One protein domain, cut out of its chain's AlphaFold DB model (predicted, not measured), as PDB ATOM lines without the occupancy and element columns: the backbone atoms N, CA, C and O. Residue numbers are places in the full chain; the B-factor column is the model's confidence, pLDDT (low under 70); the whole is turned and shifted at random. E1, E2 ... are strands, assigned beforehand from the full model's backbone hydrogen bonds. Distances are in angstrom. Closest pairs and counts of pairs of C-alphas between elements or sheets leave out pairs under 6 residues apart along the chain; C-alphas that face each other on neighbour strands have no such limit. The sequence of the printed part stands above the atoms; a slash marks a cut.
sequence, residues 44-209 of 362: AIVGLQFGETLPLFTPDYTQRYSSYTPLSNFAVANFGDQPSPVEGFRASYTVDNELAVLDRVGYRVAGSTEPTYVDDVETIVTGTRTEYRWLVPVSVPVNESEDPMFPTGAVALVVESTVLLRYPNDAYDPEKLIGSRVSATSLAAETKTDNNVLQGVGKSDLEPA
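Overview. This is residues 44 to 209 of the 362 residues of an uncharacterized protein of Pseudoclavibacter sp. AY1F1 (UniProt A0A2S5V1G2). Little of this elongated domain is regular structure; its core is a sandwich of antiparallel sheets, E7-E8-E5-E10-E11 and E1-E4-E9-E6, with the hairpin E2-E3 at one end. The 166 printed residues include eleven named strands, E1 to E11, and no named helix: all strand, with 66 residues in named elements. It is compact, radius of gyration of the C-alphas 17.0 A, spanning 54 by 34 by 32 A.

Arrangement. E1, residues 44 to 46, neighbours E4, residues 74 to 78; N 44 and O 77, 2.8 A, are within hydrogen-bond range. E9, residues 155 to 163, neighbours E4 and E6, residues 100 to 108; N 76 and O 155 are 2.8 A apart, N 101 and O 162 2.9 A. In the other sheet, E5, residues 89 to 96, neighbours E8, residues 129 to 136, and E10, residues 181 to 186; N 91 and O 134 are 2.9 A apart, N 92 and O 183 2.8 A. Edge strands E7, residues 121 to 126, and E11, residues 197 to 199, form hairpins with E8 and E10. The hairpin of E2, residues 54 to 57, and E3, residues 63 to 67, is apart from E5.

Along the chain. E1 begins at C-alpha 44 (14.144, -52.845, 26.367). E9 measures 24.5 A; E6 bends by 63 degrees at residue 103.

Size, cuts and confidence. The printed part has no cut. Links E6 to E7, E8 to E9 and E9 to E10 are long. Residues 47 to 52, 69 to 72, 148 to 149 and 200 to 201 have pLDDT under 70.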
ATOM      1  N   ALA A  44      15.314 -53.600  25.974       87.19
ATOM      2  CA  ALA A  44      14.144 -52.845  26.367       87.19
ATOM      3  C   ALA A  44      14.240 -52.474  27.835       87.19
ATOM      4  O   ALA A  44      14.653 -53.283  28.675       87.19
ATOM      5  N   ILE A  45      13.792 -51.263  28.159       83.94
ATOM      6  CA  ILE A  45      13.565 -50.902  29.552       83.94
ATOM      7  C   ILE A  45      12.266 -51.557  30.000       83.94
ATOM      8  O   ILE A  45      11.186 -51.260  29.492       83.94
ATOM      9  N   VAL A  46      12.378 -52.410  31.007       77.44
ATOM     10  CA  VAL A  46      11.256 -52.999  31.724       77.44
ATOM     11  C   VAL A  46      11.133 -52.314  33.083       77.44
ATOM     12  O   VAL A  46      12.062 -52.259  33.893       77.44
ATOM     13  N   GLY A  47       9.972 -51.712  33.318       62.62
ATOM     14  CA  GLY A  47       9.669 -51.058  34.581       62.62
ATOM     15  C   GLY A  47       8.998 -52.044  35.521       62.62
ATOM     16  O   GLY A  47       7.834 -52.366  35.313       62.62
ATOM     17  N   LEU A  48       9.681 -52.470  36.586       51.84
ATOM     18  CA  LEU A  48       8.976 -53.107  37.701       51.84
ATOM     19  C   LEU A  48       8.107 -52.080  38.448       51.84
ATOM     20  O   LEU A  48       7.062 -52.453  38.970       51.84
ATOM     21  N   GLN A  49       8.491 -50.793  38.474       50.22
ATOM     22  CA  GLN A  49       7.772 -49.734  39.196       50.22
ATOM     23  C   GLN A  49       8.052 -48.327  38.623       50.22
ATOM     24  O   GLN A  49       8.738 -47.522  39.248       50.22
ATOM     25  N   PHE A  50       7.470 -47.965  37.472       48.41
ATOM     26  CA  PHE A  50       7.232 -46.542  37.151       48.41
ATOM     27  C   PHE A  50       6.038 -46.062  37.996       48.41
ATOM     28  O   PHE A  50       4.937 -45.865  37.494       48.41
ATOM     29  N   GLY A  51       6.198 -46.031  39.319       47.59
ATOM     30  CA  GLY A  51       5.051 -45.912  40.227       47.59
ATOM     31  C   GLY A  51       5.359 -45.338  41.599       47.59
ATOM     32  O   GLY A  51       4.437 -45.170  42.392       47.59
ATOM     33  N   GLU A  52       6.621 -45.017  41.888       57.75
ATOM     34  CA  GLU A  52       6.918 -44.172  43.037       57.75
ATOM     35  C   GLU A  52       6.539 -42.741  42.673       57.75
ATOM     36  O   GLU A  52       7.059 -42.151  41.723       57.75
ATOM     37  N   THR A  53       5.561 -42.214  43.397       72.81
ATOM     38  CA  THR A  53       5.131 -40.835  43.257       72.81
ATOM     39  C   THR A  53       5.536 -40.031  44.474       72.81
ATOM     40  O   THR A  53       5.481 -40.498  45.612       72.81
ATOM     41  N   LEU A  54       5.936 -38.789  44.227       78.00
ATOM     42  CA  LEU A  54       6.120 -37.806  45.283       78.00
ATOM     43  C   LEU A  54       4.828 -36.995  45.412       78.00
ATOM     44  O   LEU A  54       4.463 -36.322  44.441       78.00
ATOM     45  N   PRO A  55       4.112 -37.064  46.551       83.00
ATOM     46  CA  PRO A  55       2.974 -36.191  46.790       83.00
ATOM     47  C   PRO A  55       3.478 -34.754  46.945       83.00
ATOM     48  O   PRO A  55       4.370 -34.484  47.748       83.00
ATOM     49  N   LEU A  56       2.917 -33.850  46.153       88.19
ATOM     50  CA  LEU A  56       3.276 -32.439  46.109       88.19
ATOM     51  C   LEU A  56       2.011 -31.581  46.109       88.19
ATOM     52  O   LEU A  56       0.924 -32.024  45.723       88.19
ATOM     53  N   PHE A  57       2.178 -30.327  46.500       91.56
ATOM     54  CA  PHE A  57       1.143 -29.303  46.467       91.56
ATOM     55  C   PHE A  57       1.499 -28.214  45.462       91.56
ATOM     56  O   PHE A  57       2.668 -27.999  45.140       91.56
ATOM     57  N   THR A  58       0.496 -27.500  44.963       93.50
ATOM     58  CA  THR A  58       0.732 -26.239  44.256       93.50
ATOM     59  C   THR A  58       1.321 -25.193  45.213       93.50
ATOM     60  O   THR A  58       1.116 -25.291  46.425       93.50
ATOM     61  N   PRO A  59       2.041 -24.167  44.717       92.44
ATOM     62  CA  PRO A  59       2.657 -23.149  45.578       92.44
ATOM     63  C   PRO A  59       1.673 -22.378  46.473       92.44
ATOM     64  O   PRO A  59       2.054 -21.870  47.523       92.44
ATOM     65  N   ASP A  60       0.408 -22.288  46.061       92.12
ATOM     66  CA  ASP A  60      -0.689 -21.675  46.815       92.12
ATOM     67  C   ASP A  60      -1.426 -22.664  47.742       92.12
ATOM     68  O   ASP A  60      -2.356 -22.269  48.443       92.12
ATOM     69  N   TYR A  61      -1.016 -23.938  47.752       91.19
ATOM     70  CA  TYR A  61      -1.590 -25.036  48.531       91.19
ATOM     71  C   TYR A  61      -3.084 -25.312  48.287       91.19
ATOM     72  O   TYR A  61      -3.740 -25.938  49.121       91.19
ATOM     73  N   THR A  62      -3.644 -24.872  47.159       93.19
ATOM     74  CA  THR A  62      -5.062 -25.111  46.835       93.19
ATOM     75  C   THR A  62      -5.295 -26.447  46.138       93.19
ATOM     76  O   THR A  62      -6.422 -26.955  46.115       93.19
ATOM     77  N   GLN A  63      -4.240 -27.037  45.573       94.75
ATOM     78  CA  GLN A  63      -4.295 -28.302  44.858       94.75
ATOM     79  C   GLN A  63      -3.123 -29.206  45.243       94.75
ATOM     80  O   GLN A  63      -2.048 -28.745  45.630       94.75
ATOM     81  N   ARG A  64      -3.333 -30.512  45.106       92.62
ATOM     82  CA  ARG A  64      -2.320 -31.556  45.260       92.62
ATOM     83  C   ARG A  64      -2.199 -32.359  43.982       92.62
ATOM     84  O   ARG A  64      -3.145 -32.472  43.202       92.62
ATOM     85  N   TYR A  65      -1.037 -32.950  43.799       89.62
ATOM     86  CA  TYR A  65      -0.756 -33.867  42.712       89.62
ATOM     87  C   TYR A  65       0.407 -34.775  43.104       89.62
ATOM     88  O   TYR A  65       1.008 -34.657  44.168       89.62
ATOM     89  N   SER A  66       0.707 -35.729  42.245       85.62
ATOM     90  CA  SER A  66       1.826 -36.643  42.390       85.62
ATOM     91  C   SER A  66       2.809 -36.396  41.263       85.62
ATOM     92  O   SER A  66       2.396 -36.422  40.108       85.62
ATOM     93  N   SER A  67       4.084 -36.155  41.563       80.81
ATOM     94  CA  SER A  67       5.133 -36.188  40.538       80.81
ATOM     95  C   SER A  67       5.569 -37.629  40.301       80.81
ATOM     96  O   SER A  67       5.847 -38.349  41.260       80.81
ATOM     97  N   TYR A  68       5.677 -38.033  39.035       74.62
ATOM     98  CA  TYR A  68       6.299 -39.305  38.672       74.62
ATOM     99  C   TYR A  68       7.806 -39.092  38.541       74.62
ATOM    100  O   TYR A  68       8.356 -38.902  37.452       74.62
ATOM    101  N   THR A  69       8.471 -39.078  39.690       67.50
ATOM    102  CA  THR A  69       9.929 -39.102  39.763       67.50
ATOM    103  C   THR A  69      10.329 -40.537  40.076       67.50
ATOM    104  O   THR A  69       9.990 -41.022  41.151       67.50
ATOM    105  N   PRO A  70      10.996 -41.254  39.164       59.56
ATOM    106  CA  PRO A  70      11.368 -42.627  39.425       59.56
ATOM    107  C   PRO A  70      12.524 -42.692  40.421       59.56
ATOM    108  O   PRO A  70      13.690 -42.660  40.044       59.56
ATOM    109  N   LEU A  71      12.217 -42.787  41.708       58.69
ATOM    110  CA  LEU A  71      13.232 -42.954  42.753       58.69
ATOM    111  C   LEU A  71      13.692 -44.419  42.886       58.69
ATOM    112  O   LEU A  71      14.481 -44.747  43.771       58.69
ATOM    113  N   SER A  72      13.221 -45.284  41.985       62.28
ATOM    114  CA  SER A  72      13.431 -46.722  42.000       62.28
ATOM    115  C   SER A  72      14.363 -47.205  40.885       62.28
ATOM    116  O   SER A  72      14.698 -46.501  39.928       62.28
ATOM    117  N   ASN A  73      14.777 -48.463  41.027       70.81
ATOM    118  CA  ASN A  73      15.613 -49.163  40.063       70.81
ATOM    119  C   ASN A  73      14.802 -49.582  38.830       70.81
ATOM    120  O   ASN A  73      13.678 -50.078  38.937       70.81
ATOM    121  N   PHE A  74      15.423 -49.478  37.661       78.06
ATOM    122  CA  PHE A  74      14.884 -50.006  36.406       78.06
ATOM    123  C   PHE A  74      15.513 -51.336  36.071       78.06
ATOM    124  O   PHE A  74      16.545 -51.678  36.636       78.06
ATOM    125  N   ALA A  75      14.946 -52.067  35.121       84.50
ATOM    126  CA  ALA A  75      15.627 -53.203  34.533       84.50
ATOM    127  C   ALA A  75      15.712 -53.051  33.014       84.50
ATOM    128  O   ALA A  75      14.840 -52.468  32.374       84.50
ATOM    129  N   VAL A  76      16.801 -53.556  32.452       88.56
ATOM    130  CA  VAL A  76      17.020 -53.685  31.017       88.56
ATOM    131  C   VAL A  76      16.996 -55.171  30.704       88.56
ATOM    132  O   VAL A  76      17.790 -55.937  31.256       88.56
ATOM    133  N   ALA A  77      16.057 -55.580  29.863       89.50
ATOM    134  CA  ALA A  77      15.894 -56.955  29.410       89.50
ATOM    135  C   ALA A  77      16.153 -57.041  27.905       89.50
ATOM    136  O   ALA A  77      16.074 -56.032  27.211       89.50
ATOM    137  N   ASN A  78      16.457 -58.239  27.412       89.88
ATOM    138  CA  ASN A  78      16.684 -58.490  25.995       89.88
ATOM    139  C   ASN A  78      15.592 -59.418  25.445       89.88
ATOM    140  O   ASN A  78      15.527 -60.583  25.829       89.88
ATOM    141  N   PHE A  79      14.749 -58.906  24.553       87.94
ATOM    142  CA  PHE A  79      13.643 -59.629  23.910       87.94
ATOM    143  C   PHE A  79      13.999 -60.177  22.515       87.94
ATOM    144  O   PHE A  79      13.119 -60.629  21.776       87.94
ATOM    145  N   GLY A  80      15.279 -60.131  22.147       87.81
ATOM    146  CA  GLY A  80      15.795 -60.711  20.913       87.81
ATOM    147  C   GLY A  80      16.037 -62.219  21.013       87.81
ATOM    148  O   GLY A  80      15.795 -62.836  22.049       87.81
ATOM    149  N   ASP A  81      16.541 -62.821  19.938       89.38
ATOM    150  CA  ASP A  81      16.955 -64.232  19.884       89.38
ATOM    151  C   ASP A  81      18.464 -64.448  20.117       89.38
ATOM    152  O   ASP A  81      18.931 -65.590  20.180       89.38
ATOM    153  N   GLN A  82      19.233 -63.368  20.286       91.81
ATOM    154  CA  GLN A  82      20.668 -63.394  20.579       91.81
ATOM    155  C   GLN A  82      21.016 -62.526  21.795       91.81
ATOM    156  O   GLN A  82      20.367 -61.500  22.016       91.81
ATOM    157  N   PRO A  83      22.055 -62.879  22.583       91.75
ATOM    158  CA  PRO A  83      22.565 -62.014  23.645       91.75
ATOM    159  C   PRO A  83      22.974 -60.639  23.112       91.75
ATOM    160  O   PRO A  83      23.449 -60.523  21.980       91.75
ATOM    161  N   SER A  84      22.855 -59.602  23.943       92.06
ATOM    162  CA  SER A  84      23.364 -58.280  23.570       92.06
ATOM    163  C   SER A  84      24.902 -58.283  23.484       92.06
ATOM    164  O   SER A  84      25.551 -59.165  24.059       92.06
ATOM    165  N   PRO A  85      25.523 -57.290  22.823       92.31
ATOM    166  CA  PRO A  85      26.979 -57.181  22.738       92.31
ATOM    167  C   PRO A  85      27.661 -57.165  24.113       92.31
ATOM    168  O   PRO A  85      27.099 -56.666  25.093       92.31
ATOM    169  N   VAL A  86      28.888 -57.688  24.182       90.94
ATOM    170  CA  VAL A  86      29.686 -57.760  25.426       90.94
ATOM    171  C   VAL A  86      30.192 -56.395  25.878       90.94
ATOM    172  O   VAL A  86      30.452 -56.192  27.059       90.94
ATOM    173  N   GLU A  87      30.292 -55.455  24.944       89.19
ATOM    174  CA  GLU A  87      30.605 -54.050  25.185       89.19
ATOM    175  C   GLU A  87      29.502 -53.356  26.002       89.19
ATOM    176  O   GLU A  87      29.751 -52.325  26.628       89.19
ATOM    177  N   GLY A  88      28.299 -53.941  26.031       93.50
ATOM    178  CA  GLY A  88      27.173 -53.483  26.824       93.50
ATOM    179  C   GLY A  88      26.436 -52.295  26.207       93.50
ATOM    180  O   GLY A  88      26.314 -52.165  24.985       93.50
ATOM    181  N   PHE A  89      25.892 -51.439  27.067       94.75
ATOM    182  CA  PHE A  89      25.022 -50.335  26.668       94.75
ATOM    183  C   PHE A  89      25.260 -49.095  27.529       94.75
ATOM    184  O   PHE A  89      25.742 -49.168  28.662       94.75
ATOM    185  N   ARG A  90      24.911 -47.926  26.995       94.94
ATOM    186  CA  ARG A  90      24.927 -46.663  27.731       94.94
ATOM    187  C   ARG A  90      23.554 -46.435  28.353       94.94
ATOM    188  O   ARG A  90      22.562 -46.290  27.640       94.94
ATOM    189  N   ALA A  91      23.506 -46.398  29.675       93.62
ATOM    190  CA  ALA A  91      22.320 -45.995  30.410       93.62
ATOM    191  C   ALA A  91      22.286 -44.469  30.531       93.62
ATOM    192  O   ALA A  91      23.331 -43.819  30.645       93.62
ATOM    193  N   SER A  92      21.088 -43.891  30.513       91.62
ATOM    194  CA  SER A  92      20.890 -42.506  30.905       91.62
ATOM    195  C   SER A  92      19.642 -42.305  31.741       91.62
ATOM    196  O   SER A  92      18.638 -42.994  31.559       91.62
ATOM    197  N   TYR A  93      19.724 -41.347  32.656       88.44
ATOM    198  CA  TYR A  93      18.642 -40.950  33.539       88.44
ATOM    199  C   TYR A  93      18.590 -39.423  33.588       88.44
ATOM    200  O   TYR A  93      19.575 -38.777  33.939       88.44
ATOM    201  N   THR A  94      17.436 -38.829  33.284       87.31
ATOM    202  CA  THR A  94      17.198 -37.387  33.441       87.31
ATOM    203  C   THR A  94      16.311 -37.089  34.643       87.31
ATOM    204  O   THR A  94      15.148 -37.494  34.655       87.31
ATOM    205  N   VAL A  95      16.826 -36.298  35.586       82.88
ATOM    206  CA  VAL A  95      16.101 -35.801  36.767       82.88
ATOM    207  C   VAL A  95      15.944 -34.280  36.697       82.88
ATOM    208  O   VAL A  95      16.757 -33.595  36.068       82.88
ATOM    209  N   ASP A  96      14.888 -33.750  37.311       83.69
ATOM    210  CA  ASP A  96      14.803 -32.321  37.612       83.69
ATOM    211  C   ASP A  96      15.543 -32.040  38.928       83.69
ATOM    212  O   ASP A  96      15.206 -32.617  39.963       83.69
ATOM    213  N   ASN A  97      16.554 -31.172  38.883       82.62
ATOM    214  CA  ASN A  97      17.395 -30.842  40.032       82.62
ATOM    215  C   ASN A  97      16.646 -30.049  41.107       82.62
ATOM    216  O   ASN A  97      17.187 -29.877  42.194       82.62
ATOM    217  N   GLU A  98      15.447 -29.536  40.824       81.81
ATOM    218  CA  GLU A  98      14.586 -28.956  41.854       81.81
ATOM    219  C   GLU A  98      13.824 -30.050  42.621       81.81
ATOM    220  O   GLU A  98      13.505 -29.847  43.787       81.81
ATOM    221  N   LEU A  99      13.597 -31.226  42.014       78.75
ATOM    222  CA  LEU A  99      12.918 -32.371  42.637       78.75
ATOM    223  C   LEU A  99      13.870 -33.248  43.449       78.75
ATOM    224  O   LEU A  99      13.573 -33.605  44.594       78.75
ATOM    225  N   ALA A 100      14.980 -33.649  42.833       80.38
ATOM    226  CA  ALA A 100      15.920 -34.607  43.394       80.38
ATOM    227  C   ALA A 100      17.304 -34.486  42.746       80.38
ATOM    228  O   ALA A 100      17.455 -34.003  41.625       80.38
ATOM    229  N   VAL A 101      18.315 -34.992  43.445       81.81
ATOM    230  CA  VAL A 101      19.681 -35.151  42.930       81.81
ATOM    231  C   VAL A 101      20.021 -36.635  42.930       81.81
ATOM    232  O   VAL A 101      19.658 -37.342  43.870       81.81
ATOM    233  N   LEU A 102      20.702 -37.114  41.884       83.88
ATOM    234  CA  LEU A 102      21.241 -38.473  41.878       83.88
ATOM    235  C   LEU A 102      22.596 -38.468  42.578       83.88
ATOM    236  O   LEU A 102      23.531 -37.806  42.130       83.88
ATOM    237  N   ASP A 103      22.686 -39.210  43.674       84.94
ATOM    238  CA  ASP A 103      23.899 -39.339  44.473       84.94
ATOM    239  C   ASP A 103      24.861 -40.340  43.828       84.94
ATOM    240  O   ASP A 103      26.069 -40.103  43.776       84.94
ATOM    241  N   ARG A 104      24.330 -41.473  43.344       88.00
ATOM    242  CA  ARG A 104      25.105 -42.547  42.708       88.00
ATOM    243  C   ARG A 104      24.269 -43.287  41.675       88.00
ATOM    244  O   ARG A 104      23.060 -43.442  41.826       88.00
ATOM    245  N   VAL A 105      24.945 -43.811  40.660       89.88
ATOM    246  CA  VAL A 105      24.351 -44.697  39.656       89.88
ATOM    247  C   VAL A 105      25.171 -45.971  39.528       89.88
ATOM    248  O   VAL A 105      26.363 -46.013  39.850       89.88
ATOM    249  N   GLY A 106      24.524 -47.033  39.078       91.00
ATOM    250  CA  GLY A 106      25.139 -48.338  38.958       91.00
ATOM    251  C   GLY A 106      24.264 -49.330  38.222       91.00
ATOM    252  O   GLY A 106      23.257 -48.989  37.598       91.00
ATOM    253  N   TYR A 107      24.660 -50.588  38.309       91.31
ATOM    254  CA  TYR A 107      23.898 -51.701  37.777       91.31
ATOM    255  C   TYR A 107      24.050 -52.940  38.655       91.31
ATOM    256  O   TYR A 107      25.015 -53.095  39.404       91.31
ATOM    257  N   ARG A 108      23.088 -53.851  38.559       89.56
ATOM    258  CA  ARG A 108      23.116 -55.154  39.215       89.56
ATOM    259  C   ARG A 108      22.666 -56.219  38.228       89.56
ATOM    260  O   ARG A 108      21.567 -56.149  37.686       89.56
ATOM    261  N   VAL A 109      23.517 -57.213  38.024       87.88
ATOM    262  CA  VAL A 109      23.214 -58.383  37.192       87.88
ATOM    263  C   VAL A 109      22.505 -59.460  38.011       87.88
ATOM    264  O   VAL A 109      22.660 -59.528  39.236       87.88
ATOM    265  N   ALA A 110      21.731 -60.312  37.339       78.75
ATOM    266  CA  ALA A 110      21.073 -61.450  37.971       78.75
ATOM    267  C   ALA A 110      22.081 -62.326  38.743       78.75
ATOM    268  O   ALA A 110      23.169 -62.625  38.256       78.75
ATOM    269  N   GLY A 111      21.720 -62.719  39.967       76.00
ATOM    270  CA  GLY A 111      22.578 -63.517  40.852       76.00
ATOM    271  C   GLY A 111      23.624 -62.726  41.652       76.00
ATOM    272  O   GLY A 111      24.233 -63.304  42.549       76.00
ATOM    273  N   SER A 112      23.811 -61.424  41.397       78.44
ATOM    274  CA  SER A 112      24.656 -60.576  42.249       78.44
ATOM    275  C   SER A 112      23.932 -60.181  43.538       78.44
ATOM    276  O   SER A 112      22.762 -59.792  43.507       78.44
ATOM    277  N   THR A 113      24.641 -60.224  44.669       77.75
ATOM    278  CA  THR A 113      24.123 -59.760  45.965       77.75
ATOM    279  C   THR A 113      24.197 -58.242  46.108       77.75
ATOM    280  O   THR A 113      23.301 -57.651  46.700       77.75
ATOM    281  N   GLU A 114      25.210 -57.608  45.514       82.25
ATOM    282  CA  GLU A 114      25.475 -56.171  45.636       82.25
ATOM    283  C   GLU A 114      25.457 -55.469  44.265       82.25
ATOM    284  O   GLU A 114      25.777 -56.087  43.239       82.25
ATOM    285  N   PRO A 115      25.070 -54.183  44.214       87.62
ATOM    286  CA  PRO A 115      25.188 -53.366  43.013       87.62
ATOM    287  C   PRO A 115      26.646 -52.985  42.713       87.62
ATOM    288  O   PRO A 115      27.455 -52.751  43.610       87.62
ATOM    289  N   THR A 116      26.966 -52.870  41.426       93.25
ATOM    290  CA  THR A 116      28.209 -52.258  40.941       93.25
ATOM    291  C   THR A 116      27.932 -50.798  40.617       93.25
ATOM    292  O   THR A 116      27.196 -50.499  39.677       93.25
ATOM    293  N   TYR A 117      28.500 -49.889  41.403       92.25
ATOM    294  CA  TYR A 117      28.400 -48.454  41.140       92.25
ATOM    295  C   TYR A 117      29.448 -48.018  40.124       92.25
ATOM    296  O   TYR A 117      30.536 -48.591  40.062       92.25
ATOM    297  N   VAL A 118      29.102 -47.008  39.333       93.81
ATOM    298  CA  VAL A 118      29.966 -46.467  38.286       93.81
ATOM    299  C   VAL A 118      30.485 -45.104  38.722       93.81
ATOM    300  O   VAL A 118      29.696 -44.232  39.075       93.81
ATOM    301  N   ASP A 119      31.807 -44.935  38.693       90.88
ATOM    302  CA  ASP A 119      32.462 -43.667  39.038       90.88
ATOM    303  C   ASP A 119      32.480 -42.695  37.845       90.88
ATOM    304  O   ASP A 119      32.286 -41.491  38.007       90.88
ATOM    305  N   ASP A 120      32.654 -43.224  36.629       92.62
ATOM    306  CA  ASP A 120      32.683 -42.442  35.391       92.62
ATOM    307  C   ASP A 120      31.260 -42.164  34.880       92.62
ATOM    308  O   ASP A 120      30.709 -42.892  34.046       92.62
ATOM    309  N   VAL A 121      30.664 -41.087  35.390       95.12
ATOM    310  CA  VAL A 121      29.331 -40.611  34.997       95.12
ATOM    311  C   VAL A 121      29.455 -39.295  34.237       95.12
ATOM    312  O   VAL A 121      29.946 -38.292  34.753       95.12
ATOM    313  N   GLU A 122      28.975 -39.278  32.999       96.31
ATOM    314  CA  GLU A 122      28.837 -38.060  32.208       96.31
ATOM    315  C   GLU A 122      27.552 -37.333  32.629       96.31
ATOM    316  O   GLU A 122      26.461 -37.899  32.573       96.31
ATOM    317  N   THR A 123      27.670 -36.069  33.034       94.56
ATOM    318  CA  THR A 123      26.528 -35.232  33.428       94.56
ATOM    319  C   THR A 123      26.294 -34.118  32.421       94.56
ATOM    320  O   THR A 123      27.195 -33.321  32.151       94.56
ATOM    321  N   ILE A 124      25.071 -34.011  31.911       94.62
ATOM    322  CA  ILE A 124      24.661 -32.965  30.972       94.62
ATOM    323  C   ILE A 124      23.544 -32.154  31.618       94.62
ATOM    324  O   ILE A 124      22.453 -32.667  31.857       94.62
ATOM    325  N   VAL A 125      23.806 -30.876  31.885       92.75
ATOM    326  CA  VAL A 125      22.838 -29.971  32.518       92.75
ATOM    327  C   VAL A 125      22.146 -29.129  31.451       92.75
ATOM    328  O   VAL A 125      22.804 -28.483  30.638       92.75
ATOM    329  N   THR A 126      20.813 -29.126  31.447       89.25
ATOM    330  CA  THR A 126      19.981 -28.309  30.553       89.25
ATOM    331  C   THR A 126      18.865 -27.652  31.360       89.25
ATOM    332  O   THR A 126      17.894 -28.302  31.744       89.25
ATOM    333  N   GLY A 127      18.996 -26.347  31.624       88.00
ATOM    334  CA  GLY A 127      18.070 -25.631  32.507       88.00
ATOM    335  C   GLY A 127      18.104 -26.202  33.929       88.00
ATOM    336  O   GLY A 127      19.178 -26.311  34.515       88.00
ATOM    337  N   THR A 128      16.943 -26.586  34.465       85.50
ATOM    338  CA  THR A 128      16.807 -27.223  35.790       85.50
ATOM    339  C   THR A 128      17.112 -28.719  35.776       85.50
ATOM    340  O   THR A 128      17.119 -29.344  36.829       85.50
ATOM    341  N   ARG A 129      17.388 -29.325  34.616       86.94
ATOM    342  CA  ARG A 129      17.514 -30.781  34.489       86.94
ATOM    343  C   ARG A 129      18.958 -31.224  34.344       86.94
ATOM    344  O   ARG A 129      19.733 -30.586  33.633       86.94
ATOM    345  N   THR A 130      19.276 -32.370  34.936       90.81
ATOM    346  CA  THR A 130      20.541 -33.078  34.704       90.81
ATOM    347  C   THR A 130      20.254 -34.442  34.106       90.81
ATOM    348  O   THR A 130      19.471 -35.219  34.653       90.81
ATOM    349  N   GLU A 131      20.901 -34.744  32.986       92.31
ATOM    350  CA  GLU A 131      21.014 -36.097  32.462       92.31
ATOM    351  C   GLU A 131      22.325 -36.720  32.943       92.31
ATOM    352  O   GLU A 131      23.404 -36.202  32.659       92.31
ATOM    353  N   TYR A 132      22.220 -37.840  33.647       93.00
ATOM    354  CA  TYR A 132      23.335 -38.684  34.057       93.00
ATOM    355  C   TYR A 132      23.459 -39.819  33.051       93.00
ATOM    356  O   TYR A 132      22.483 -40.530  32.809       93.00
ATOM    357  N   ARG A 133      24.635 -39.990  32.454       95.25
ATOM    358  CA  ARG A 133      24.943 -41.032  31.473       95.25
ATOM    359  C   ARG A 133      26.106 -41.869  31.970       95.25
ATOM    360  O   ARG A 133      27.149 -41.326  32.318       95.25
ATOM    361  N   TRP A 134      25.954 -43.183  31.957       95.56
ATOM    362  CA  TRP A 134      27.018 -44.094  32.369       95.56
ATOM    363  C   TRP A 134      27.033 -45.348  31.503       95.56
ATOM    364  O   TRP A 134      26.042 -45.705  30.859       95.56
ATOM    365  N   LEU A 135      28.189 -46.002  31.455       96.00
ATOM    366  CA  LEU A 135      28.353 -47.265  30.751       96.00
ATOM    367  C   LEU A 135      27.964 -48.430  31.666       96.00
ATOM    368  O   LEU A 135      28.388 -48.492  32.820       96.00
ATOM    369  N   VAL A 136      27.206 -49.375  31.121       96.06
ATOM    370  CA  VAL A 136      26.916 -50.670  31.736       96.06
ATOM    371  C   VAL A 136      27.626 -51.738  30.895       96.06
ATOM    372  O   VAL A 136      27.096 -52.139  29.860       96.06
ATOM    373  N   PRO A 137      28.845 -52.167  31.280       95.06
ATOM    374  CA  PRO A 137      29.722 -52.995  30.448       95.06
ATOM    375  C   PRO A 137      29.412 -54.490  30.609       95.06
ATOM    376  O   PRO A 137      30.291 -55.294  30.921       95.06
ATOM    377  N   VAL A 138      28.139 -54.858  30.475       93.19
ATOM    378  CA  VAL A 138      27.689 -56.249  30.566       93.19
ATOM    379  C   VAL A 138      26.748 -56.580  29.416       93.19
ATOM    380  O   VAL A 138      25.905 -55.771  29.030       93.19
ATOM    381  N   SER A 139      26.885 -57.796  28.892       94.00
ATOM    382  CA  SER A 139      25.903 -58.373  27.976       94.00
ATOM    383  C   SER A 139      24.624 -58.722  28.742       94.00
ATOM    384  O   SER A 139      24.688 -59.240  29.860       94.00
ATOM    385  N   VAL A 140      23.471 -58.450  28.134       92.75
ATOM    386  CA  VAL A 140      22.149 -58.853  28.614       92.75
ATOM    387  C   VAL A 140      21.774 -60.167  27.912       92.75
ATOM    388  O   VAL A 140      21.600 -60.175  26.683       92.75
ATOM    389  N   PRO A 141      21.671 -61.288  28.652       92.44
ATOM    390  CA  PRO A 141      21.234 -62.568  28.103       92.44
ATOM    391  C   PRO A 141      19.845 -62.473  27.479       92.44
ATOM    392  O   PRO A 141      19.056 -61.610  27.856       92.44
ATOM    393  N   VAL A 142      19.541 -63.386  26.556       91.06
ATOM    394  CA  VAL A 142      18.188 -63.544  26.008       91.06
ATOM    395  C   VAL A 142      17.205 -63.785  27.152       91.06
ATOM    396  O   VAL A 142      17.461 -64.615  28.025       91.06
ATOM    397  N   ASN A 143      16.088 -63.060  27.148       88.00
ATOM    398  CA  ASN A 143      14.994 -63.319  28.067       88.00
ATOM    399  C   ASN A 143      14.334 -64.661  27.718       88.00
ATOM    400  O   ASN A 143      13.750 -64.825  26.649       88.00
ATOM    401  N   GLU A 144      14.386 -65.598  28.656       86.62
ATOM    402  CA  GLU A 144      13.737 -66.911  28.572       86.62
ATOM    403  C   GLU A 144      12.363 -66.936  29.271       86.62
ATOM    404  O   GLU A 144      11.678 -67.956  29.255       86.62
ATOM    405  N   SER A 145      11.962 -65.838  29.926       81.56
ATOM    406  CA  SER A 145      10.666 -65.737  30.600       81.56
ATOM    407  C   SER A 145       9.535 -65.518  29.601       81.56
ATOM    408  O   SER A 145       9.592 -64.602  28.777       81.56
ATOM    409  N   GLU A 146       8.464 -66.298  29.744       76.69
ATOM    410  CA  GLU A 146       7.194 -66.057  29.052       76.69
ATOM    411  C   GLU A 146       6.414 -64.875  29.659       76.69
ATOM    412  O   GLU A 146       5.508 -64.346  29.013       76.69
ATOM    413  N   ASP A 147       6.762 -64.441  30.878       72.06
ATOM    414  CA  ASP A 147       6.159 -63.278  31.530       72.06
ATOM    415  C   ASP A 147       7.013 -62.017  31.285       72.06
ATOM    416  O   ASP A 147       8.099 -61.880  31.865       72.06
ATOM    417  N   PRO A 148       6.540 -61.060  30.463       63.59
ATOM    418  CA  PRO A 148       7.283 -59.841  30.162       63.59
ATOM    419  C   PRO A 148       7.436 -58.907  31.372       63.59
ATOM    420  O   PRO A 148       8.291 -58.021  31.336       63.59
ATOM    421  N   MET A 149       6.648 -59.084  32.441       63.50
ATOM    422  CA  MET A 149       6.813 -58.327  33.688       63.50
ATOM    423  C   MET A 149       7.983 -58.836  34.534       63.50
ATOM    424  O   MET A 149       8.527 -58.081  35.340       63.50
ATOM    425  N   PHE A 150       8.394 -60.091  34.341       72.38
ATOM    426  CA  PHE A 150       9.467 -60.727  35.105       72.38
ATOM    427  C   PHE A 150      10.480 -61.397  34.167       72.38
ATOM    428  O   PHE A 150      10.568 -62.627  34.130       72.38
ATOM    429  N   PRO A 151      11.251 -60.609  33.394       79.44
ATOM    430  CA  PRO A 151      12.243 -61.157  32.484       79.44
ATOM    431  C   PRO A 151      13.397 -61.824  33.236       79.44
ATOM    432  O   PRO A 151      13.866 -61.341  34.273       79.44
ATOM    433  N   THR A 152      13.894 -62.928  32.685       82.31
ATOM    434  CA  THR A 152      15.095 -63.606  33.181       82.31
ATOM    435  C   THR A 152      16.353 -62.905  32.670       82.31
ATOM    436  O   THR A 152      16.368 -62.311  31.597       82.31
ATOM    437  N   GLY A 153      17.422 -62.920  33.472       82.38
ATOM    438  CA  GLY A 153      18.719 -62.357  33.070       82.38
ATOM    439  C   GLY A 153      18.774 -60.829  32.934       82.38
ATOM    440  O   GLY A 153      19.821 -60.306  32.560       82.38
ATOM    441  N   ALA A 154      17.697 -60.107  33.259       87.50
ATOM    442  CA  ALA A 154      17.660 -58.654  33.154       87.50
ATOM    443  C   ALA A 154      18.717 -57.973  34.043       87.50
ATOM    444  O   ALA A 154      19.033 -58.425  35.150       87.50
ATOM    445  N   VAL A 155      19.240 -56.848  33.560       89.75
ATOM    446  CA  VAL A 155      20.200 -56.013  34.285       89.75
ATOM    447  C   VAL A 155      19.445 -54.884  34.962       89.75
ATOM    448  O   VAL A 155      18.856 -54.040  34.292       89.75
ATOM    449  N   ALA A 156      19.466 -54.850  36.291       87.75
ATOM    450  CA  ALA A 156      18.870 -53.752  37.033       87.75
ATOM    451  C   ALA A 156      19.780 -52.519  36.967       87.75
ATOM    452  O   ALA A 156      20.956 -52.614  37.300       87.75
ATOM    453  N   LEU A 157      19.248 -51.365  36.575       86.75
ATOM    454  CA  LEU A 157      19.889 -50.064  36.727       86.75
ATOM    455  C   LEU A 157      19.609 -49.560  38.134       86.75
ATOM    456  O   LEU A 157      18.449 -49.440  38.530       86.75
ATOM    457  N   VAL A 158      20.675 -49.297  38.879       86.12
ATOM    458  CA  VAL A 158      20.595 -48.901  40.282       86.12
ATOM    459  C   VAL A 158      20.841 -47.412  40.397       86.12
ATOM    460  O   VAL A 158      21.822 -46.908  39.849       86.12
ATOM    461  N   VAL A 159      19.952 -46.720  41.100       82.69
ATOM    462  CA  VAL A 159      20.034 -45.275  41.310       82.69
ATOM    463  C   VAL A 159      19.843 -44.981  42.792       82.69
ATOM    464  O   VAL A 159      18.886 -45.439  43.407       82.69
ATOM    465  N   GLU A 160      20.763 -44.212  43.363       84.31
ATOM    466  CA  GLU A 160      20.618 -43.617  44.689       84.31
ATOM    467  C   GLU A 160      20.377 -42.123  44.519       84.31
ATOM    468  O   GLU A 160      21.071 -41.466  43.740       84.31
ATOM    469  N   SER A 161      19.390 -41.586  45.233       80.31
ATOM    470  CA  SER A 161      18.984 -40.193  45.075       80.31
ATOM    471  C   SER A 161      18.550 -39.551  46.381       80.31
ATOM    472  O   SER A 161      17.888 -40.186  47.209       80.31
ATOM    473  N   THR A 162      18.802 -38.253  46.483       81.38
ATOM    474  CA  THR A 162      18.283 -37.386  47.533       81.38
ATOM    475  C   THR A 162      17.109 -36.580  46.983       81.38
ATOM    476  O   THR A 162      17.259 -35.814  46.034       81.38
ATOM    477  N   VAL A 163      15.930 -36.735  47.591       80.31
ATOM    478  CA  VAL A 163      14.726 -35.964  47.237       80.31
ATOM    479  C   VAL A 163      14.745 -34.621  47.959       80.31
ATOM    480  O   VAL A 163      14.822 -34.588  49.187       80.31
ATOM    481  N   LEU A 164      14.629 -33.531  47.205       81.06
ATOM    482  CA  LEU A 164      14.690 -32.162  47.715       81.06
ATOM    483  C   LEU A 164      13.310 -31.601  48.078       81.06
ATOM    484  O   LEU A 164      13.181 -30.895  49.078       81.06
ATOM    485  N   LEU A 165      12.269 -31.948  47.313       77.81
ATOM    486  CA  LEU A 165      10.890 -31.521  47.583       77.81
ATOM    487  C   LEU A 165      10.205 -32.470  48.556       77.81
ATOM    488  O   LEU A 165       9.304 -33.237  48.217       77.81
ATOM    489  N   ARG A 166      10.680 -32.433  49.793       74.81
ATOM    490  CA  ARG A 166       9.968 -32.977  50.946       74.81
ATOM    491  C   ARG A 166       9.578 -31.830  51.842       74.81
ATOM    492  O   ARG A 166      10.223 -30.784  51.812       74.81
ATOM    493  N   TYR A 167       8.551 -32.049  52.651       75.62
ATOM    494  CA  TYR A 167       8.174 -31.114  53.697       75.62
ATOM    495  C   TYR A 167       9.415 -30.584  54.444       75.62
ATOM    496  O   TYR A 167      10.279 -31.390  54.805       75.62
ATOM    497  N   PRO A 168       9.533 -29.260  54.647       74.75
ATOM    498  CA  PRO A 168       8.535 -28.210  54.375       74.75
ATOM    499  C   PRO A 168       8.496 -27.666  52.928       74.75
ATOM    500  O   PRO A 168       7.741 -26.735  52.650       74.75
ATOM    501  N   ASN A 169       9.275 -28.231  52.004       81.31
ATOM    502  CA  ASN A 169       9.444 -27.788  50.612       81.31
ATOM    503  C   ASN A 169       8.623 -28.608  49.593       81.31
ATOM    504  O   ASN A 169       8.987 -28.712  48.430       81.31
ATOM    505  N   ASP A 170       7.521 -29.220  50.013       85.50
ATOM    506  CA  ASP A 170       6.617 -30.050  49.197       85.50
ATOM    507  C   ASP A 170       5.629 -29.238  48.330       85.50
ATOM    508  O   ASP A 170       4.688 -29.796  47.767       85.50
ATOM    509  N   ALA A 171       5.832 -27.923  48.207       89.19
ATOM    510  CA  ALA A 171       5.051 -27.041  47.344       89.19
ATOM    511  C   ALA A 171       5.846 -26.675  46.088       89.19
ATOM    512  O   ALA A 171       6.923 -26.081  46.174       89.19
ATOM    513  N   TYR A 172       5.313 -27.017  44.919       89.25
ATOM    514  CA  TYR A 172       6.024 -26.888  43.655       89.25
ATOM    515  C   TYR A 172       5.093 -26.592  42.490       89.25
ATOM    516  O   TYR A 172       3.954 -27.061  42.444       89.25
ATOM    517  N   ASP A 173       5.593 -25.811  41.538       91.12
ATOM    518  CA  ASP A 173       4.847 -25.414  40.352       91.12
ATOM    519  C   ASP A 173       4.660 -26.615  39.403       91.12
ATOM    520  O   ASP A 173       5.633 -27.093  38.810       91.12
ATOM    521  N   PRO A 174       3.423 -27.112  39.226       89.50
ATOM    522  CA  PRO A 174       3.172 -28.276  38.390       89.50
ATOM    523  C   PRO A 174       3.470 -28.033  36.905       89.50
ATOM    524  O   PRO A 174       3.628 -29.009  36.173       89.50
ATOM    525  N   GLU A 175       3.532 -26.783  36.435       87.94
ATOM    526  CA  GLU A 175       3.866 -26.470  35.037       87.94
ATOM    527  C   GLU A 175       5.357 -26.665  34.737       87.94
ATOM    528  O   GLU A 175       5.733 -26.898  33.586       87.94
ATOM    529  N   LYS A 176       6.208 -26.634  35.769       85.12
ATOM    530  CA  LYS A 176       7.651 -26.881  35.641       85.12
ATOM    531  C   LYS A 176       8.005 -28.364  35.630       85.12
ATOM    532  O   LYS A 176       9.097 -28.726  35.205       85.12
ATOM    533  N   LEU A 177       7.086 -29.233  36.055       80.38
ATOM    534  CA  LEU A 177       7.331 -30.670  36.118       80.38
ATOM    535  C   LEU A 177       7.327 -31.311  34.742       80.38
ATOM    536  O   LEU A 177       6.283 -31.530  34.125       80.38
ATOM    537  N   ILE A 178       8.512 -31.725  34.318       76.31
ATOM    538  CA  ILE A 178       8.691 -32.546  33.130       76.31
ATOM    539  C   ILE A 178       9.043 -33.959  33.579       76.31
ATOM    540  O   ILE A 178       9.933 -34.161  34.401       76.31
ATOM    541  N   GLY A 179       8.355 -34.950  33.012       73.44
ATOM    542  CA  GLY A 179       8.586 -36.354  33.336       73.44
ATOM    543  C   GLY A 179      10.039 -36.765  33.161       73.44
ATOM    544  O   GLY A 179      10.726 -36.360  32.210       73.44
ATOM    545  N   SER A 180      10.505 -37.576  34.106       77.25
ATOM    546  CA  SER A 180      11.829 -38.179  34.034       77.25
ATOM    547  C   SER A 180      11.913 -39.101  32.824       77.25
ATOM    548  O   SER A 180      10.928 -39.731  32.419       77.25
ATOM    549  N   ARG A 181      13.102 -39.150  32.229       83.25
ATOM    550  CA  ARG A 181      13.392 -39.981  31.066       83.25
ATOM    551  C   ARG A 181      14.546 -40.901  31.406       83.25
ATOM    552  O   ARG A 181      15.574 -40.437  31.890       83.25
ATOM    553  N   VAL A 182      14.371 -42.177  31.112       85.31
ATOM    554  CA  VAL A 182      15.395 -43.203  31.261       85.31
ATOM    555  C   VAL A 182      15.606 -43.845  29.905       85.31
ATOM    556  O   VAL A 182      14.644 -44.074  29.169       85.31
ATOM    557  N   SER A 183      16.855 -44.098  29.539       88.75
ATOM    558  CA  SER A 183      17.163 -44.856  28.330       88.75
ATOM    559  C   SER A 183      18.321 -45.821  28.523       88.75
ATOM    560  O   SER A 183      19.202 -45.578  29.341       88.75
ATOM    561  N   ALA A 184      18.306 -46.909  27.763       90.62
ATOM    562  CA  ALA A 184      19.380 -47.885  27.673       90.62
ATOM    563  C   ALA A 184      19.718 -48.056  26.192       90.62
ATOM    564  O   ALA A 184      18.989 -48.697  25.452       90.62
ATOM    565  N   THR A 185      20.778 -47.406  25.723       91.19
ATOM    566  CA  THR A 185      21.154 -47.419  24.304       91.19
ATOM    567  C   THR A 185      22.335 -48.352  24.097       91.19
ATOM    568  O   THR A 185      23.414 -48.105  24.640       91.19
ATOM    569  N   SER A 186      22.142 -49.416  23.314       88.00
ATOM    570  CA  SER A 186      23.222 -50.338  22.947       88.00
ATOM    571  C   SER A 186      24.394 -49.605  22.288       88.00
ATOM    572  O   SER A 186      24.206 -48.624  21.563       88.00
ATOM    573  N   LEU A 187      25.618 -50.079  22.537       87.25
ATOM    574  CA  LEU A 187      26.801 -49.587  21.823       87.25
ATOM    575  C   LEU A 187      26.909 -50.148  20.397       87.25
ATOM    576  O   LEU A 187      27.616 -49.569  19.571       87.25
ATOM    577  N   ALA A 188      26.214 -51.250  20.099       87.56
ATOM    578  CA  ALA A 188      26.076 -51.768  18.742       87.56
ATOM    579  C   ALA A 188      24.739 -51.340  18.130       87.56
ATOM    580  O   ALA A 188      23.782 -51.029  18.836       87.56
ATOM    581  N   ALA A 189      24.670 -51.349  16.797       84.94
ATOM    582  CA  ALA A 189      23.442 -51.022  16.088       84.94
ATOM    583  C   ALA A 189      22.346 -52.045  16.406       84.94
ATOM    584  O   ALA A 189      22.559 -53.252  16.300       84.94
ATOM    585  N   GLU A 190      21.174 -51.532  16.755       81.81
ATOM    586  CA  GLU A 190      19.997 -52.311  17.101       81.81
ATOM    587  C   GLU A 190      18.866 -51.976  16.132       81.81
ATOM    588  O   GLU A 190      18.687 -50.821  15.742       81.81
ATOM    589  N   THR A 191      18.116 -52.993  15.715       76.38
ATOM    590  CA  THR A 191      17.034 -52.829  14.734       76.38
ATOM    591  C   THR A 191      15.845 -52.067  15.319       76.38
ATOM    592  O   THR A 191      15.134 -51.374  14.590       76.38
ATOM    593  N   LYS A 192      15.633 -52.184  16.634       79.19
ATOM    594  CA  LYS A 192      14.536 -51.571  17.375       79.19
ATOM    595  C   LYS A 192      15.109 -50.685  18.478       79.19
ATOM    596  O   LYS A 192      16.033 -51.068  19.173       79.19
ATOM    597  N   THR A 193      14.636 -49.448  18.573       78.00
ATOM    598  CA  THR A 193      15.215 -48.455  19.497       78.00
ATOM    599  C   THR A 193      14.163 -47.676  20.278       78.00
ATOM    600  O   THR A 193      14.504 -46.813  21.084       78.00
ATOM    601  N   ASP A 194      12.882 -47.922  20.017       76.25
ATOM    602  CA  ASP A 194      11.748 -47.225  20.627       76.25
ATOM    603  C   ASP A 194      11.392 -47.775  22.019       76.25
ATOM    604  O   ASP A 194      10.931 -47.026  22.875       76.25
ATOM    605  N   ASN A 195      11.679 -49.049  22.276       77.12
ATOM    606  CA  ASN A 195      11.537 -49.746  23.565       77.12
ATOM    607  C   ASN A 195      12.719 -49.543  24.532       77.12
ATOM    608  O   ASN A 195      12.630 -49.882  25.713       77.12
ATOM    609  N   ASN A 196      13.805 -48.944  24.051       81.31
ATOM    610  CA  ASN A 196      14.989 -48.591  24.834       81.31
ATOM    611  C   ASN A 196      14.840 -47.302  25.644       81.31
ATOM    612  O   ASN A 196      15.787 -46.856  26.298       81.31
ATOM    613  N   VAL A 197      13.672 -46.668  25.575       82.94
ATOM    614  CA  VAL A 197      13.387 -45.392  26.219       82.94
ATOM    615  C   VAL A 197      12.101 -45.517  27.006       82.94
ATOM    616  O   VAL A 197      11.067 -45.912  26.475       82.94
ATOM    617  N   LEU A 198      12.152 -45.090  28.260       78.50
ATOM    618  CA  LEU A 198      10.977 -44.933  29.089       78.50
ATOM    619  C   LEU A 198      10.886 -43.483  29.550       78.50
ATOM    620  O   LEU A 198      11.811 -42.940  30.156       78.50
ATOM    621  N   GLN A 199       9.772 -42.838  29.222       76.88
ATOM    622  CA  GLN A 199       9.498 -41.456  29.593       76.88
ATOM    623  C   GLN A 199       8.185 -41.403  30.364       76.88
ATOM    624  O   GLN A 199       7.135 -41.774  29.842       76.88
ATOM    625  N   GLY A 200       8.252 -40.943  31.611       66.62
ATOM    626  CA  GLY A 200       7.063 -40.756  32.434       66.62
ATOM    627  C   GLY A 200       6.254 -39.532  32.018       66.62
ATOM    628  O   GLY A 200       6.782 -38.579  31.441       66.62
ATOM    629  N   VAL A 201       4.975 -39.519  32.393       67.19
ATOM    630  CA  VAL A 201       4.225 -38.261  32.545       67.19
ATOM    631  C   VAL A 201       4.868 -37.487  33.702       67.19
ATOM    632  O   VAL A 201       5.339 -38.104  34.644       67.19
ATOM    633  N   GLY A 202       4.939 -36.153  33.667       72.81
ATOM    634  CA  GLY A 202       5.563 -35.387  34.764       72.81
ATOM    635  C   GLY A 202       4.814 -35.489  36.091       72.81
ATOM    636  O   GLY A 202       5.426 -35.521  37.162       72.81
ATOM    637  N   LYS A 203       3.482 -35.565  36.013       83.44
ATOM    638  CA  LYS A 203       2.590 -35.502  37.166       83.44
ATOM    639  C   LYS A 203       1.236 -36.161  36.916       83.44
ATOM    640  O   LYS A 203       0.850 -36.363  35.765       83.44
ATOM    641  N   SER A 204       0.514 -36.455  37.992       85.81
ATOM    642  CA  SER A 204      -0.918 -36.760  37.962       85.81
ATOM    643  C   SER A 204      -1.758 -35.513  37.662       85.81
ATOM    644  O   SER A 204      -1.257 -34.383  37.637       85.81
ATOM    645  N   ASP A 205      -3.066 -35.715  37.514       89.19
ATOM    646  CA  ASP A 205      -4.026 -34.616  37.524       89.19
ATOM    647  C   ASP A 205      -3.981 -33.852  38.853       89.19
ATOM    648  O   ASP A 205      -3.605 -34.391  39.900       89.19
ATOM    649  N   LEU A 206      -4.340 -32.568  38.772       93.06
ATOM    650  CA  LEU A 206      -4.452 -31.683  39.924       93.06
ATOM    651  C   LEU A 206      -5.785 -31.949  40.621       93.06
ATOM    652  O   LEU A 206      -6.851 -31.799  40.024       93.06
ATOM    653  N   GLU A 207      -5.719 -32.303  41.895       94.31
ATOM    654  CA  GLU A 207      -6.890 -32.478  42.746       94.31
ATOM    655  C   GLU A 207      -6.998 -31.303  43.720       94.31
ATOM    656  O   GLU A 207      -5.969 -30.847  44.219       94.31
ATOM    657  N   PRO A 208      -8.208 -30.819  44.054       95.19
ATOM    658  CA  PRO A 208      -8.382 -29.884  45.158       95.19
ATOM    659  C   PRO A 208      -7.766 -30.441  46.442       95.19
ATOM    660  O   PRO A 208      -7.957 -31.614  46.767       95.19
ATOM    661  N   ALA A 209      -7.047 -29.592  47.163       91.56
ATOM    662  CA  ALA A 209      -6.375 -29.963  48.395       91.56
ATOM    663  C   ALA A 209      -6.569 -28.904  49.466       91.56
ATOM    664  O   ALA A 209      -6.928 -27.750  49.214       91.56
TER     665      ALA A 209